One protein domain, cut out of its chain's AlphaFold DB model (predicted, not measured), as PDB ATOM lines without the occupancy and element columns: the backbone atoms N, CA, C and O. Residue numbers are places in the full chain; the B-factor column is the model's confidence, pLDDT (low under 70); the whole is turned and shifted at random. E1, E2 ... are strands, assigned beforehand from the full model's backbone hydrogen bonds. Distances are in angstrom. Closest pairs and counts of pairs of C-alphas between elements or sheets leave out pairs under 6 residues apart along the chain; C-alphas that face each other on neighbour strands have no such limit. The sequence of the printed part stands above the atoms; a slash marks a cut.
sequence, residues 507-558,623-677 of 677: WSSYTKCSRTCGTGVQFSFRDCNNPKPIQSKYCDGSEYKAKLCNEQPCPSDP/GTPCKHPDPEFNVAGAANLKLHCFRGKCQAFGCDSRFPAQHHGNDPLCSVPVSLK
ATOM      1  N   TRP A 507     125.461 128.232 180.764       90.94
ATOM      2  CA  TRP A 507     124.781 129.461 181.152       90.94
ATOM      3  C   TRP A 507     123.321 129.452 180.696       90.94
ATOM      4  O   TRP A 507     123.039 129.268 179.513       90.94
ATOM      5  N   SER A 508     122.409 129.793 181.606       89.69
ATOM      6  CA  SER A 508     121.016 130.099 181.287       89.69
ATOM      7  C   SER A 508     120.908 131.241 180.270       89.69
ATOM      8  O   SER A 508     121.804 132.087 180.147       89.69
ATOM      9  N   SER A 509     119.746 131.369 179.628       90.88
ATOM     10  CA  SER A 509     119.350 132.637 179.009       90.88
ATOM     11  C   SER A 509     119.343 133.775 180.045       90.88
ATOM     12  O   SER A 509     119.259 133.545 181.257       90.88
ATOM     13  N   TYR A 510     119.474 135.020 179.579       90.25
ATOM     14  CA  TYR A 510     119.350 136.183 180.460       90.25
ATOM     15  C   TYR A 510     117.894 136.372 180.902       90.25
ATOM     16  O   TYR A 510     116.973 136.308 180.088       90.25
ATOM     17  N   THR A 511     117.692 136.662 182.187       88.88
ATOM     18  CA  THR A 511     116.399 137.098 182.716       88.88
ATOM     19  C   THR A 511     115.975 138.427 182.093       88.88
ATOM     20  O   THR A 511     116.801 139.235 181.665       88.88
ATOM     21  N   LYS A 512     114.672 138.726 182.147       90.19
ATOM     22  CA  LYS A 512     114.193 140.107 181.987       90.19
ATOM     23  C   LYS A 512     114.818 141.002 183.072       90.19
ATOM     24  O   LYS A 512     115.215 140.513 184.134       90.19
ATOM     25  N   CYS A 513     114.893 142.307 182.813       90.44
ATOM     26  CA  CYS A 513     115.372 143.273 183.804       90.44
ATOM     27  C   CYS A 513     114.474 143.268 185.052       90.44
ATOM     28  O   CYS A 513     113.250 143.321 184.930       90.44
ATOM     29  N   SER A 514     115.078 143.242 186.244       87.75
ATOM     30  CA  SER A 514     114.368 143.162 187.528       87.75
ATOM     31  C   SER A 514     113.422 144.354 187.775       87.75
ATOM     32  O   SER A 514     112.389 144.204 188.429       87.75
ATOM     33  N   ARG A 515     113.732 145.541 187.229       87.56
ATOM     34  CA  ARG A 515     112.946 146.782 187.367       87.56
ATOM     35  C   ARG A 515     112.818 147.520 186.033       87.56
ATOM     36  O   ARG A 515     113.650 147.356 185.149       87.56
ATOM     37  N   THR A 516     111.814 148.388 185.910       90.38
ATOM     38  CA  THR A 516     111.627 149.315 184.771       90.38
ATOM     39  C   THR A 516     112.257 150.698 184.988       90.38
ATOM     40  O   THR A 516     112.394 151.460 184.036       90.38
ATOM     41  N   CYS A 517     112.652 151.020 186.223       90.62
ATOM     42  CA  CYS A 517     113.371 152.231 186.622       90.62
ATOM     43  C   CYS A 517     114.035 152.029 187.998       90.62
ATOM     44  O   CYS A 517     113.724 151.075 188.726       90.62
ATOM     45  N   GLY A 518     114.900 152.968 188.378       88.12
ATOM     46  CA  GLY A 518     115.549 153.032 189.684       88.12
ATOM     47  C   GLY A 518     116.629 151.969 189.870       88.12
ATOM     48  O   GLY A 518     116.744 151.444 190.979       88.12
ATOM     49  N   THR A 519     117.340 151.652 188.779       91.88
ATOM     50  CA  THR A 519     118.342 150.587 188.598       91.88
ATOM     51  C   THR A 519     117.818 149.186 188.897       91.88
ATOM     52  O   THR A 519     117.594 148.807 190.042       91.88
ATOM     53  N   GLY A 520     117.656 148.386 187.845       91.38
ATOM     54  CA  GLY A 520     117.425 146.946 187.916       91.38
ATOM     55  C   GLY A 520     118.635 146.134 187.449       91.38
ATOM     56  O   GLY A 520     119.661 146.674 187.035       91.38
ATOM     57  N   VAL A 521     118.491 144.812 187.493       92.00
ATOM     58  CA  VAL A 521     119.505 143.836 187.079       92.00
ATOM     59  C   VAL A 521     118.874 142.811 186.141       92.00
ATOM     60  O   VAL A 521     117.779 142.315 186.401       92.00
ATOM     61  N   GLN A 522     119.570 142.471 185.062       91.88
ATOM     62  CA  GLN A 522     119.316 141.280 184.251       91.88
ATOM     63  C   GLN A 522     120.509 140.340 184.402       91.88
ATOM     64  O   GLN A 522     121.658 140.791 184.395       91.88
ATOM     65  N   PHE A 523     120.272 139.042 184.555       91.50
ATOM     66  CA  PHE A 523     121.351 138.092 184.806       91.50
ATOM     67  C   PHE A 523     121.139 136.764 184.098       91.50
ATOM     68  O   PHE A 523     120.033 136.402 183.725       91.50
ATOM     69  N   SER A 524     122.233 136.042 183.928       90.62
ATOM     70  CA  SER A 524     122.272 134.645 183.530       90.62
ATOM     71  C   SER A 524     123.003 133.893 184.643       90.62
ATOM     72  O   SER A 524     123.907 134.441 185.286       90.62
ATOM     73  N   PHE A 525     122.564 132.674 184.928       87.81
ATOM     74  CA  PHE A 525     123.108 131.827 185.984       87.81
ATOM     75  C   PHE A 525     123.524 130.473 185.416       87.81
ATOM     76  O   PHE A 525     123.188 130.136 184.283       87.81
ATOM     77  N   ARG A 526     124.282 129.715 186.197       88.75
ATOM     78  CA  ARG A 526     124.690 128.345 185.887       88.75
ATOM     79  C   ARG A 526     124.860 127.575 187.185       88.75
ATOM     80  O   ARG A 526     125.317 128.139 188.180       88.75
ATOM     81  N   ASP A 527     124.528 126.296 187.172       82.44
ATOM     82  CA  ASP A 527     124.752 125.413 188.310       82.44
ATOM     83  C   ASP A 527     126.109 124.710 188.192       82.44
ATOM     84  O   ASP A 527     126.640 124.488 187.101       82.44
ATOM     85  N   CYS A 528     126.705 124.373 189.331       80.69
ATOM     86  CA  CYS A 528     127.936 123.594 189.361       80.69
ATOM     87  C   CYS A 528     127.605 122.097 189.354       80.69
ATOM     88  O   CYS A 528     127.522 121.451 190.403       80.69
ATOM     89  N   ASN A 529     127.331 121.571 188.163       76.50
ATOM     90  CA  ASN A 529     126.852 120.207 187.938       76.50
ATOM     91  C   ASN A 529     127.645 119.428 186.870       76.50
ATOM     92  O   ASN A 529     127.385 118.239 186.701       76.50
ATOM     93  N   ASN A 530     128.646 120.030 186.217       79.62
ATOM     94  CA  ASN A 530     129.368 119.441 185.084       79.62
ATOM     95  C   ASN A 530     130.902 119.371 185.303       79.62
ATOM     96  O   ASN A 530     131.640 120.172 184.727       79.62
ATOM     97  N   PRO A 531     131.414 118.437 186.131       72.06
ATOM     98  CA  PRO A 531     130.675 117.475 186.948       72.06
ATOM     99  C   PRO A 531     130.232 118.079 188.290       72.06
ATOM    100  O   PRO A 531     130.801 119.058 188.768       72.06
ATOM    101  N   LYS A 532     129.247 117.464 188.954       70.25
ATOM    102  CA  LYS A 532     128.825 117.879 190.301       70.25
ATOM    103  C   LYS A 532     129.968 117.685 191.323       70.25
ATOM    104  O   LYS A 532     130.548 116.586 191.348       70.25
ATOM    105  N   PRO A 533     130.269 118.686 192.178       64.38
ATOM    106  CA  PRO A 533     131.313 118.608 193.200       64.38
ATOM    107  C   PRO A 533     131.027 117.516 194.236       64.38
ATOM    108  O   PRO A 533     129.883 117.320 194.649       64.38
ATOM    109  N   ILE A 534     132.080 116.838 194.696       64.12
ATOM    110  CA  ILE A 534     132.044 115.861 195.792       64.12
ATOM    111  C   ILE A 534     133.148 116.226 196.783       64.12
ATOM    112  O   ILE A 534     134.329 116.189 196.442       64.12
ATOM    113  N   GLN A 535     132.755 116.582 198.011       59.28
ATOM    114  CA  GLN A 535     133.662 116.970 199.106       59.28
ATOM    115  C   GLN A 535     134.704 118.042 198.732       59.28
ATOM    116  O   GLN A 535     135.777 118.123 199.326       59.28
ATOM    117  N   SER A 536     134.357 118.901 197.776       66.94
ATOM    118  CA  SER A 536     135.133 120.054 197.333       66.94
ATOM    119  C   SER A 536     134.355 121.352 197.578       66.94
ATOM    120  O   SER A 536     133.166 121.338 197.910       66.94
ATOM    121  N   LYS A 537     135.006 122.495 197.332       72.31
ATOM    122  CA  LYS A 537     134.301 123.752 197.037       72.31
ATOM    123  C   LYS A 537     133.302 123.510 195.894       72.31
ATOM    124  O   LYS A 537     133.557 122.630 195.075       72.31
ATOM    125  N   TYR A 538     132.205 124.278 195.859       74.56
ATOM    126  CA  TYR A 538     131.148 124.167 194.842       74.56
ATOM    127  C   TYR A 538     131.755 124.239 193.431       74.56
ATOM    128  O   TYR A 538     132.044 123.198 192.861       74.56
ATOM    129  N   CYS A 539     132.072 125.434 192.938       85.38
ATOM    130  CA  CYS A 539     132.871 125.658 191.732       85.38
ATOM    131  C   CYS A 539     133.794 126.876 191.938       85.38
ATOM    132  O   CYS A 539     133.593 127.666 192.869       85.38
ATOM    133  N   ASP A 540     134.777 127.060 191.053       83.38
ATOM    134  CA  ASP A 540     135.629 128.255 191.006       83.38
ATOM    135  C   ASP A 540     135.127 129.289 189.985       83.38
ATOM    136  O   ASP A 540     134.732 128.953 188.871       83.38
ATOM    137  N   GLY A 541     135.115 130.569 190.371       83.44
ATOM    138  CA  GLY A 541     134.452 131.653 189.633       83.44
ATOM    139  C   GLY A 541     132.983 131.859 190.031       83.44
ATOM    140  O   GLY A 541     132.505 131.292 191.012       83.44
ATOM    141  N   SER A 542     132.262 132.703 189.286       84.56
ATOM    142  CA  SER A 542     130.888 133.111 189.627       84.56
ATOM    143  C   SER A 542     129.804 132.164 189.090       84.56
ATOM    144  O   SER A 542     129.838 131.769 187.921       84.56
ATOM    145  N   GLU A 543     128.797 131.894 189.931       86.62
ATOM    146  CA  GLU A 543     127.503 131.249 189.603       86.62
ATOM    147  C   GLU A 543     126.632 132.134 188.691       86.62
ATOM    148  O   GLU A 543     125.815 131.641 187.918       86.62
ATOM    149  N   TYR A 544     126.834 133.453 188.759       88.69
ATOM    150  CA  TYR A 544     126.052 134.464 188.050       88.69
ATOM    151  C   TYR A 544     126.940 135.350 187.178       88.69
ATOM    152  O   TYR A 544     128.036 135.736 187.587       88.69
ATOM    153  N   LYS A 545     126.410 135.753 186.022       91.12
ATOM    154  CA  LYS A 545     126.857 136.921 185.258       91.12
ATOM    155  C   LYS A 545     125.673 137.868 185.103       91.12
ATOM    156  O   LYS A 545     124.576 137.432 184.760       91.12
ATOM    157  N   ALA A 546     125.862 139.154 185.359       92.00
ATOM    158  CA  ALA A 546     124.766 140.114 185.381       92.00
ATOM    159  C   ALA A 546     125.131 141.426 184.689       92.00
ATOM    160  O   ALA A 546     126.304 141.725 184.471       92.00
ATOM    161  N   LYS A 547     124.110 142.199 184.326       93.00
ATOM    162  CA  LYS A 547     124.238 143.565 183.827       93.00
ATOM    163  C   LYS A 547     123.175 144.441 184.487       93.00
ATOM    164  O   LYS A 547     122.021 144.016 184.578       93.00
ATOM    165  N   LEU A 548     123.534 145.654 184.904       93.31
ATOM    166  CA  LEU A 548     122.538 146.654 185.284       93.31
ATOM    167  C   LEU A 548     121.703 147.056 184.059       93.31
ATOM    168  O   LEU A 548     122.132 146.969 182.902       93.31
ATOM    169  N   CYS A 549     120.465 147.447 184.315       93.56
ATOM    170  CA  CYS A 549     119.501 147.850 183.305       93.56
ATOM    171  C   CYS A 549     118.507 148.833 183.922       93.56
ATOM    172  O   CYS A 549     118.262 148.798 185.126       93.56
ATOM    173  N   ASN A 550     117.921 149.704 183.099       93.44
ATOM    174  CA  ASN A 550     116.952 150.706 183.548       93.44
ATOM    175  C   ASN A 550     117.480 151.573 184.715       93.44
ATOM    176  O   ASN A 550     116.829 151.727 185.750       93.44
ATOM    177  N   GLU A 551     118.703 152.090 184.544       91.69
ATOM    178  CA  GLU A 551     119.456 152.863 185.547       91.69
ATOM    179  C   GLU A 551     118.871 154.267 185.807       91.69
ATOM    180  O   GLU A 551     119.188 154.887 186.819       91.69
ATOM    181  N   GLN A 552     117.978 154.764 184.941       92.19
ATOM    182  CA  GLN A 552     117.257 156.020 185.161       92.19
ATOM    183  C   GLN A 552     116.457 155.987 186.482       92.19
ATOM    184  O   GLN A 552     115.744 155.005 186.713       92.19
ATOM    185  N   PRO A 553     116.512 157.027 187.339       89.00
ATOM    186  CA  PRO A 553     115.706 157.092 188.562       89.00
ATOM    187  C   PRO A 553     114.204 156.932 188.284       89.00
ATOM    188  O   PRO A 553     113.710 157.399 187.256       89.00
ATOM    189  N   CYS A 554     113.449 156.300 189.188       90.12
ATOM    190  CA  CYS A 554     111.989 156.355 189.088       90.12
ATOM    191  C   CYS A 554     111.483 157.766 189.457       90.12
ATOM    192  O   CYS A 554     112.050 158.384 190.358       90.12
ATOM    193  N   PRO A 555     110.369 158.256 188.877       91.00
ATOM    194  CA  PRO A 555     109.813 159.578 189.206       91.00
ATOM    195  C   PRO A 555     109.464 159.785 190.690       91.00
ATOM    196  O   PRO A 555     109.404 160.916 191.160       91.00
ATOM    197  N   SER A 556     109.216 158.697 191.424       87.12
ATOM    198  CA  SER A 556     108.916 158.691 192.860       87.12
ATOM    199  C   SER A 556     110.122 158.355 193.747       87.12
ATOM    200  O   SER A 556     109.943 158.137 194.947       87.12
ATOM    201  N   ASP A 557     111.325 158.215 193.183       86.44
ATOM    202  CA  ASP A 557     112.516 157.914 193.976       86.44
ATOM    203  C   ASP A 557     113.010 159.173 194.706       86.44
ATOM    204  O   ASP A 557     113.119 160.240 194.102       86.44
ATOM    205  N   PRO A 558     113.333 159.076 196.007       87.62
ATOM    206  CA  PRO A 558     113.940 160.184 196.730       87.62
ATOM    207  C   PRO A 558     115.393 160.387 196.279       87.62
ATOM    208  O   PRO A 558     116.074 159.445 195.884       87.62
ATOM    209  N   GLY A 623     119.411 145.536 192.258       90.12
ATOM    210  CA  GLY A 623     119.683 146.882 191.740       90.12
ATOM    211  C   GLY A 623     119.624 147.999 192.795       90.12
ATOM    212  O   GLY A 623     120.020 149.130 192.519       90.12
ATOM    213  N   THR A 624     119.217 147.710 194.036       91.56
ATOM    214  CA  THR A 624     119.243 148.703 195.130       91.56
ATOM    215  C   THR A 624     120.688 149.107 195.471       91.56
ATOM    216  O   THR A 624     121.501 148.208 195.670       91.56
ATOM    217  N   PRO A 625     121.045 150.403 195.574       90.69
ATOM    218  CA  PRO A 625     122.415 150.814 195.900       90.69
ATOM    219  C   PRO A 625     122.829 150.367 197.312       90.69
ATOM    220  O   PRO A 625     121.999 150.337 198.226       90.69
ATOM    221  N   CYS A 626     124.105 150.025 197.491       88.56
ATOM    222  CA  CYS A 626     124.636 149.453 198.733       88.56
ATOM    223  C   CYS A 626     126.088 149.875 199.015       88.56
ATOM    224  O   CYS A 626     126.781 150.405 198.151       88.56
ATOM    225  N   LYS A 627     126.539 149.637 200.250       84.88
ATOM    226  CA  LYS A 627     127.935 149.739 200.689       84.88
ATOM    227  C   LYS A 627     128.537 148.344 200.647       84.88
ATOM    228  O   LYS A 627     127.964 147.401 201.204       84.88
ATOM    229  N   HIS A 628     129.669 148.210 199.970       78.12
ATOM    230  CA  HIS A 628     130.341 146.925 199.846       78.12
ATOM    231  C   HIS A 628     130.867 146.493 201.225       78.12
ATOM    232  O   HIS A 628     131.234 147.355 202.025       78.12
ATOM    233  N   PRO A 629     130.884 145.194 201.557       70.00
ATOM    234  CA  PRO A 629     131.411 144.743 202.839       70.00
ATOM    235  C   PRO A 629     132.894 145.072 203.044       70.00
ATOM    236  O   PRO A 629     133.266 145.564 204.105       70.00
ATOM    237  N   ASP A 630     133.717 144.831 202.027       73.44
ATOM    238  CA  ASP A 630     135.139 145.174 202.021       73.44
ATOM    239  C   ASP A 630     135.339 146.701 201.855       73.44
ATOM    240  O   ASP A 630     134.856 147.267 200.863       73.44
ATOM    241  N   PRO A 631     136.035 147.385 202.792       73.75
ATOM    242  CA  PRO A 631     136.349 148.810 202.713       73.75
ATOM    243  C   PRO A 631     137.060 149.259 201.429       73.75
ATOM    244  O   PRO A 631     136.810 150.386 201.005       73.75
ATOM    245  N   GLU A 632     137.886 148.423 200.786       72.38
ATOM    246  CA  GLU A 632     138.637 148.804 199.572       72.38
ATOM    247  C   GLU A 632     137.717 149.139 198.386       72.38
ATOM    248  O   GLU A 632     138.045 149.974 197.546       72.38
ATOM    249  N   PHE A 633     136.505 148.584 198.360       72.38
ATOM    250  CA  PHE A 633     135.488 148.909 197.355       72.38
ATOM    251  C   PHE A 633     134.681 150.178 197.683       72.38
ATOM    252  O   PHE A 633     133.903 150.634 196.851       72.38
ATOM    253  N   ASN A 634     134.828 150.751 198.885       71.50
ATOM    254  CA  ASN A 634     134.084 151.937 199.334       71.50
ATOM    255  C   ASN A 634     134.924 153.232 199.334       71.50
ATOM    256  O   ASN A 634     134.402 154.290 199.691       71.50
ATOM    257  N   VAL A 635     136.215 153.171 198.988       67.69
ATOM    258  CA  VAL A 635     137.103 154.346 198.936       67.69
ATOM    259  C   VAL A 635     137.084 155.025 197.564       67.69
ATOM    260  O   VAL A 635     136.765 154.412 196.550       67.69
ATOM    261  N   ALA A 636     137.483 156.300 197.512       53.34
ATOM    262  CA  ALA A 636     137.453 157.113 196.290       53.34
ATOM    263  C   ALA A 636     138.285 156.545 195.116       53.34
ATOM    264  O   ALA A 636     137.986 156.840 193.964       53.34
ATOM    265  N   GLY A 637     139.285 155.693 195.378       50.66
ATOM    266  CA  GLY A 637     140.039 154.988 194.330       50.66
ATOM    267  C   GLY A 637     139.226 153.942 193.551       50.66
ATOM    268  O   GLY A 637     139.641 153.538 192.472       50.66
ATOM    269  N   ALA A 638     138.059 153.536 194.062       58.47
ATOM    270  CA  ALA A 638     137.132 152.600 193.425       58.47
ATOM    271  C   ALA A 638     135.927 153.300 192.750       58.47
ATOM    272  O   ALA A 638     134.944 152.641 192.416       58.47
ATOM    273  N   ALA A 639     135.981 154.626 192.544       59.16
ATOM    274  CA  ALA A 639     134.833 155.476 192.179       59.16
ATOM    275  C   ALA A 639     134.050 155.082 190.909       59.16
ATOM    276  O   ALA A 639     132.908 155.510 190.746       59.16
ATOM    277  N   ASN A 640     134.632 154.274 190.022       70.50
ATOM    278  CA  ASN A 640     133.996 153.830 188.778       70.50
ATOM    279  C   ASN A 640     133.269 152.475 188.904       70.50
ATOM    280  O   ASN A 640     132.666 152.010 187.935       70.50
ATOM    281  N   LEU A 641     133.321 151.831 190.077       78.94
ATOM    282  CA  LEU A 641     132.534 150.636 190.378       78.94
ATOM    283  C   LEU A 641     131.133 151.028 190.858       78.94
ATOM    284  O   LEU A 641     130.963 151.870 191.739       78.94
ATOM    285  N   LYS A 642     130.110 150.370 190.311       87.44
ATOM    286  CA  LYS A 642     128.712 150.567 190.707       87.44
ATOM    287  C   LYS A 642     128.328 149.514 191.747       87.44
ATOM    288  O   LYS A 642     128.239 148.327 191.430       87.44
ATOM    289  N   LEU A 643     128.104 149.936 192.992       88.25
ATOM    290  CA  LEU A 643     127.774 149.045 194.110       88.25
ATOM    291  C   LEU A 643     126.257 148.862 194.257       88.25
ATOM    292  O   LEU A 643     125.552 149.750 194.743       88.25
ATOM    293  N   HIS A 644     125.755 147.688 193.867       90.94
ATOM    294  CA  HIS A 644     124.327 147.366 193.931       90.94
ATOM    295  C   HIS A 644     124.067 145.994 194.556       90.94
ATOM    296  O   HIS A 644     124.830 145.043 194.387       90.94
ATOM    297  N   CYS A 645     122.951 145.885 195.276       90.00
ATOM    298  CA  CYS A 645     122.437 144.620 195.765       90.00
ATOM    299  C   CYS A 645     122.118 143.708 194.581       90.00
ATOM    300  O   CYS A 645     121.384 144.096 193.673       90.00
ATOM    301  N   PHE A 646     122.655 142.495 194.607       88.50
ATOM    302  CA  PHE A 646     122.365 141.443 193.647       88.50
ATOM    303  C   PHE A 646     122.362 140.084 194.360       88.50
ATOM    304  O   PHE A 646     123.299 139.749 195.091       88.50
ATOM    305  N   ARG A 647     121.272 139.321 194.207       83.31
ATOM    306  CA  ARG A 647     121.002 138.046 194.905       83.31
ATOM    307  C   ARG A 647     121.141 138.169 196.434       83.31
ATOM    308  O   ARG A 647     121.584 137.246 197.116       83.31
ATOM    309  N   GLY A 648     120.782 139.334 196.980       81.56
ATOM    310  CA  GLY A 648     120.871 139.637 198.413       81.56
ATOM    311  C   GLY A 648     122.286 139.885 198.959       81.56
ATOM    312  O   GLY A 648     122.461 139.895 200.175       81.56
ATOM    313  N   LYS A 649     123.296 140.087 198.107       83.94
ATOM    314  CA  LYS A 649     124.643 140.548 198.491       83.94
ATOM    315  C   LYS A 649     124.914 141.920 197.880       83.94
ATOM    316  O   LYS A 649     124.412 142.187 196.795       83.94
ATOM    317  N   CYS A 650     125.721 142.762 198.523       87.12
ATOM    318  CA  CYS A 650     126.239 143.952 197.843       87.12
ATOM    319  C   CYS A 650     127.340 143.508 196.877       87.12
ATOM    320  O   CYS A 650     128.274 142.843 197.314       87.12
ATOM    321  N   GLN A 651     127.197 143.811 195.589       87.38
ATOM    322  CA  GLN A 651     128.109 143.368 194.535       87.38
ATOM    323  C   GLN A 651     128.676 144.567 193.778       87.38
ATOM    324  O   GLN A 651     127.965 145.541 193.518       87.38
ATOM    325  N   ALA A 652     129.949 144.469 193.399       86.44
ATOM    326  CA  ALA A 652     130.603 145.443 192.539       86.44
ATOM    327  C   ALA A 652     130.353 145.115 191.060       86.44
ATOM    328  O   ALA A 652     130.775 144.072 190.554       86.44
ATOM    329  N   PHE A 653     129.670 146.023 190.368       88.12
ATOM    330  CA  PHE A 653     129.558 146.032 188.914       88.12
ATOM    331  C   PHE A 653     130.634 146.959 188.337       88.12
ATOM    332  O   PHE A 653     130.944 147.995 188.929       88.12
ATOM    333  N   GLY A 654     131.200 146.595 187.188       84.06
ATOM    334  CA  GLY A 654     132.176 147.424 186.483       84.06
ATOM    335  C   GLY A 654     131.580 148.733 185.954       84.06
ATOM    336  O   GLY A 654     130.361 148.936 185.955       84.06
ATOM    337  N   CYS A 655     132.451 149.593 185.426       80.00
ATOM    338  CA  CYS A 655     132.080 150.813 184.699       80.00
ATOM    339  C   CYS A 655     131.076 150.531 183.551       80.00
ATOM    340  O   CYS A 655     130.187 151.332 183.269       80.00
ATOM    341  N   ASP A 656     131.178 149.340 182.945       83.44
ATOM    342  CA  ASP A 656     130.348 148.796 181.866       83.44
ATOM    343  C   ASP A 656     128.988 148.247 182.348       83.44
ATOM    344  O   ASP A 656     128.239 147.625 181.581       83.44
ATOM    345  N   SER A 657     128.672 148.471 183.627       88.75
ATOM    346  CA  SER A 657     127.510 147.951 184.340       88.75
ATOM    347  C   SER A 657     127.449 146.415 184.403       88.75
ATOM    348  O   SER A 657     126.352 145.878 184.567       88.75
ATOM    349  N   ARG A 658     128.563 145.671 184.275       89.12
ATOM    350  CA  ARG A 658     128.575 144.190 184.306       89.12
ATOM    351  C   ARG A 658     129.130 143.595 185.603       89.12
ATOM    352  O   ARG A 658     129.994 144.166 186.255       89.12
ATOM    353  N   PHE A 659     128.637 142.404 185.942       87.88
ATOM    354  CA  PHE A 659     129.116 141.550 187.031       87.88
ATOM    355  C   PHE A 659     129.452 140.135 186.501       87.88
ATOM    356  O   PHE A 659     128.677 139.613 185.691       87.88
ATOM    357  N   PRO A 660     130.522 139.469 186.985       83.44
ATOM    358  CA  PRO A 660     131.581 140.039 187.825       83.44
ATOM    359  C   PRO A 660     132.303 141.176 187.093       83.44
ATOM    360  O   PRO A 660     132.427 141.125 185.869       83.44
ATOM    361  N   ALA A 661     132.737 142.205 187.825       74.00
ATOM    362  CA  ALA A 661     133.536 143.282 187.251       74.00
ATOM    363  C   ALA A 661     134.830 142.685 186.667       74.00
ATOM    364  O   ALA A 661     135.578 142.009 187.374       74.00
ATOM    365  N   GLN A 662     135.060 142.876 185.367       63.50
ATOM    366  CA  GLN A 662     136.226 142.333 184.671       63.50
ATOM    367  C   GLN A 662     137.322 143.391 184.550       63.50
ATOM    368  O   GLN A 662     137.039 144.572 184.366       63.50
ATOM    369  N   HIS A 663     138.582 142.956 184.599       51.47
ATOM    370  CA  HIS A 663     139.715 143.797 184.220       51.47
ATOM    371  C   HIS A 663     139.680 144.017 182.700       51.47
ATOM    372  O   HIS A 663     140.117 143.158 181.932       51.47
ATOM    373  N   HIS A 664     139.186 145.175 182.263       46.41
ATOM    374  CA  HIS A 664     139.402 145.636 180.893       46.41
ATOM    375  C   HIS A 664     140.828 146.182 180.791       46.41
ATOM    376  O   HIS A 664     141.155 147.225 181.356       46.41
ATOM    377  N   GLY A 665     141.705 145.424 180.127       41.75
ATOM    378  CA  GLY A 665     143.106 145.801 179.949       41.75
ATOM    379  C   GLY A 665     143.236 147.166 179.270       41.75
ATOM    380  O   GLY A 665     142.607 147.410 178.245       41.75
ATOM    381  N   ASN A 666     144.080 148.027 179.841       44.25
ATOM    382  CA  ASN A 666     144.366 149.400 179.407       44.25
ATOM    383  C   ASN A 666     143.233 150.438 179.527       44.25
ATOM    384  O   ASN A 666     143.453 151.566 179.095       44.25
ATOM    385  N   ASP A 667     142.098 150.142 180.177       49.53
ATOM    386  CA  ASP A 667     141.213 151.201 180.691       49.53
ATOM    387  C   ASP A 667     141.485 151.431 182.197       49.53
ATOM    388  O   ASP A 667     141.100 150.597 183.035       49.53
ATOM    389  N   PRO A 668     142.156 152.542 182.580       49.78
ATOM    390  CA  PRO A 668     142.457 152.841 183.980       49.78
ATOM    391  C   PRO A 668     141.199 153.102 184.811       49.78
ATOM    392  O   PRO A 668     141.235 152.949 186.029       49.78
ATOM    393  N   LEU A 669     140.089 153.493 184.175       49.50
ATOM    394  CA  LEU A 669     138.843 153.807 184.862       49.50
ATOM    395  C   LEU A 669     138.065 152.537 185.228       49.50
ATOM    396  O   LEU A 669     137.313 152.550 186.193       49.50
ATOM    397  N   CYS A 670     138.259 151.430 184.513       49.94
ATOM    398  CA  CYS A 670     137.449 150.216 184.664       49.94
ATOM    399  C   CYS A 670     138.145 149.070 185.419       49.94
ATOM    400  O   CYS A 670     137.621 147.957 185.476       49.94
ATOM    401  N   SER A 671     139.329 149.316 185.980       50.78
ATOM    402  CA  SER A 671     140.176 148.291 186.595       50.78
ATOM    403  C   SER A 671     139.949 148.149 188.105       50.78
ATOM    404  O   SER A 671     139.969 149.130 188.842       50.78
ATOM    405  N   VAL A 672     139.789 146.908 188.578       53.72
ATOM    406  CA  VAL A 672     139.760 146.581 190.017       53.72
ATOM    407  C   VAL A 672     141.179 146.749 190.602       53.72
ATOM    408  O   VAL A 672     142.141 146.374 189.925       53.72
ATOM    409  N   PRO A 673     141.350 147.300 191.823       49.31
ATOM    410  CA  PRO A 673     142.660 147.430 192.464       49.31
ATOM    411  C   PRO A 673     143.469 146.125 192.492       49.31
ATOM    412  O   PRO A 673     142.950 145.053 192.793       49.31
ATOM    413  N   VAL A 674     144.774 146.221 192.216       46.22
ATOM    414  CA  VAL A 674     145.678 145.056 192.126       46.22
ATOM    415  C   VAL A 674     145.855 144.337 193.478       46.22
ATOM    416  O   VAL A 674     146.230 143.168 193.486       46.22
ATOM    417  N   SER A 675     145.530 144.996 194.598       42.03
ATOM    418  CA  SER A 675     145.461 144.413 195.950       42.03
ATOM    419  C   SER A 675     144.392 143.324 196.109       42.03
ATOM    420  O   SER A 675     144.503 142.505 197.016       42.03
ATOM    421  N   LEU A 676     143.385 143.292 195.230       44.66
ATOM    422  CA  LEU A 676     142.177 142.464 195.346       44.66
ATOM    423  C   LEU A 676     142.171 141.244 194.394       44.66
ATOM    424  O   LEU A 676     141.101 140.736 194.055       44.66
ATOM    425  N   LYS A 677     143.349 140.812 193.918       44.03
ATOM    426  CA  LYS A 677     143.522 139.676 192.987       44.03
ATOM    427  C   LYS A 677     143.556 138.309 193.673       44.03
ATOM    428  O   LYS A 677     144.228 138.189 194.718       44.03
TER     429      LYS A 677
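AT A GLANCE: This is residues 507 to 558 and 623 to 677 of the 677 residues of the protein "A disintegrin and metalloproteinase with thrombospondin motifs 12-like" of Octopus vulgaris (UniProt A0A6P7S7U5). Expect little regular structure: two small antiparallel hairpins, E1-E2 and E3-E4, close together among long loops, with residues 526 to 543 making one end of the longest axis. The 107 printed residues include four named strands, E1 to E4, and no named helix: all strand, on 22 residues. The whole is only just compact, close to loose, with radius of gyration 15.3 A for the C-alphas and spans of 48 by 33 by 26 A.

HOW THE PARTS SIT: First comes E1, residues 520 to 525, a hairpin with E2, residues 544 to 549; N 522 and O 547 are within hydrogen-bond range, 2.9 A. Next, E3, residues 642 to 646, and E4, residues 649 to 653, form a hairpin; N 644 to O 651 is 3.1 A. E2 and E3 are near each other; E1 and E4 are apart.

IN THESE COORDINATES: Find C-alpha 520 at (117.425, 146.946, 187.916); E1 runs 16.3 A, E2 15.6 A. E4 ends at C-alpha 653, (129.558, 146.032, 188.914).

THE WHOLE: Residues 559 to 622 are not printed; C-alphas 558 and 623 are 15.3 A apart. Link E1 to E2 is long. The pLDDT is under 70 at residues 533 to 536, 635 to 639 and 662 to 677.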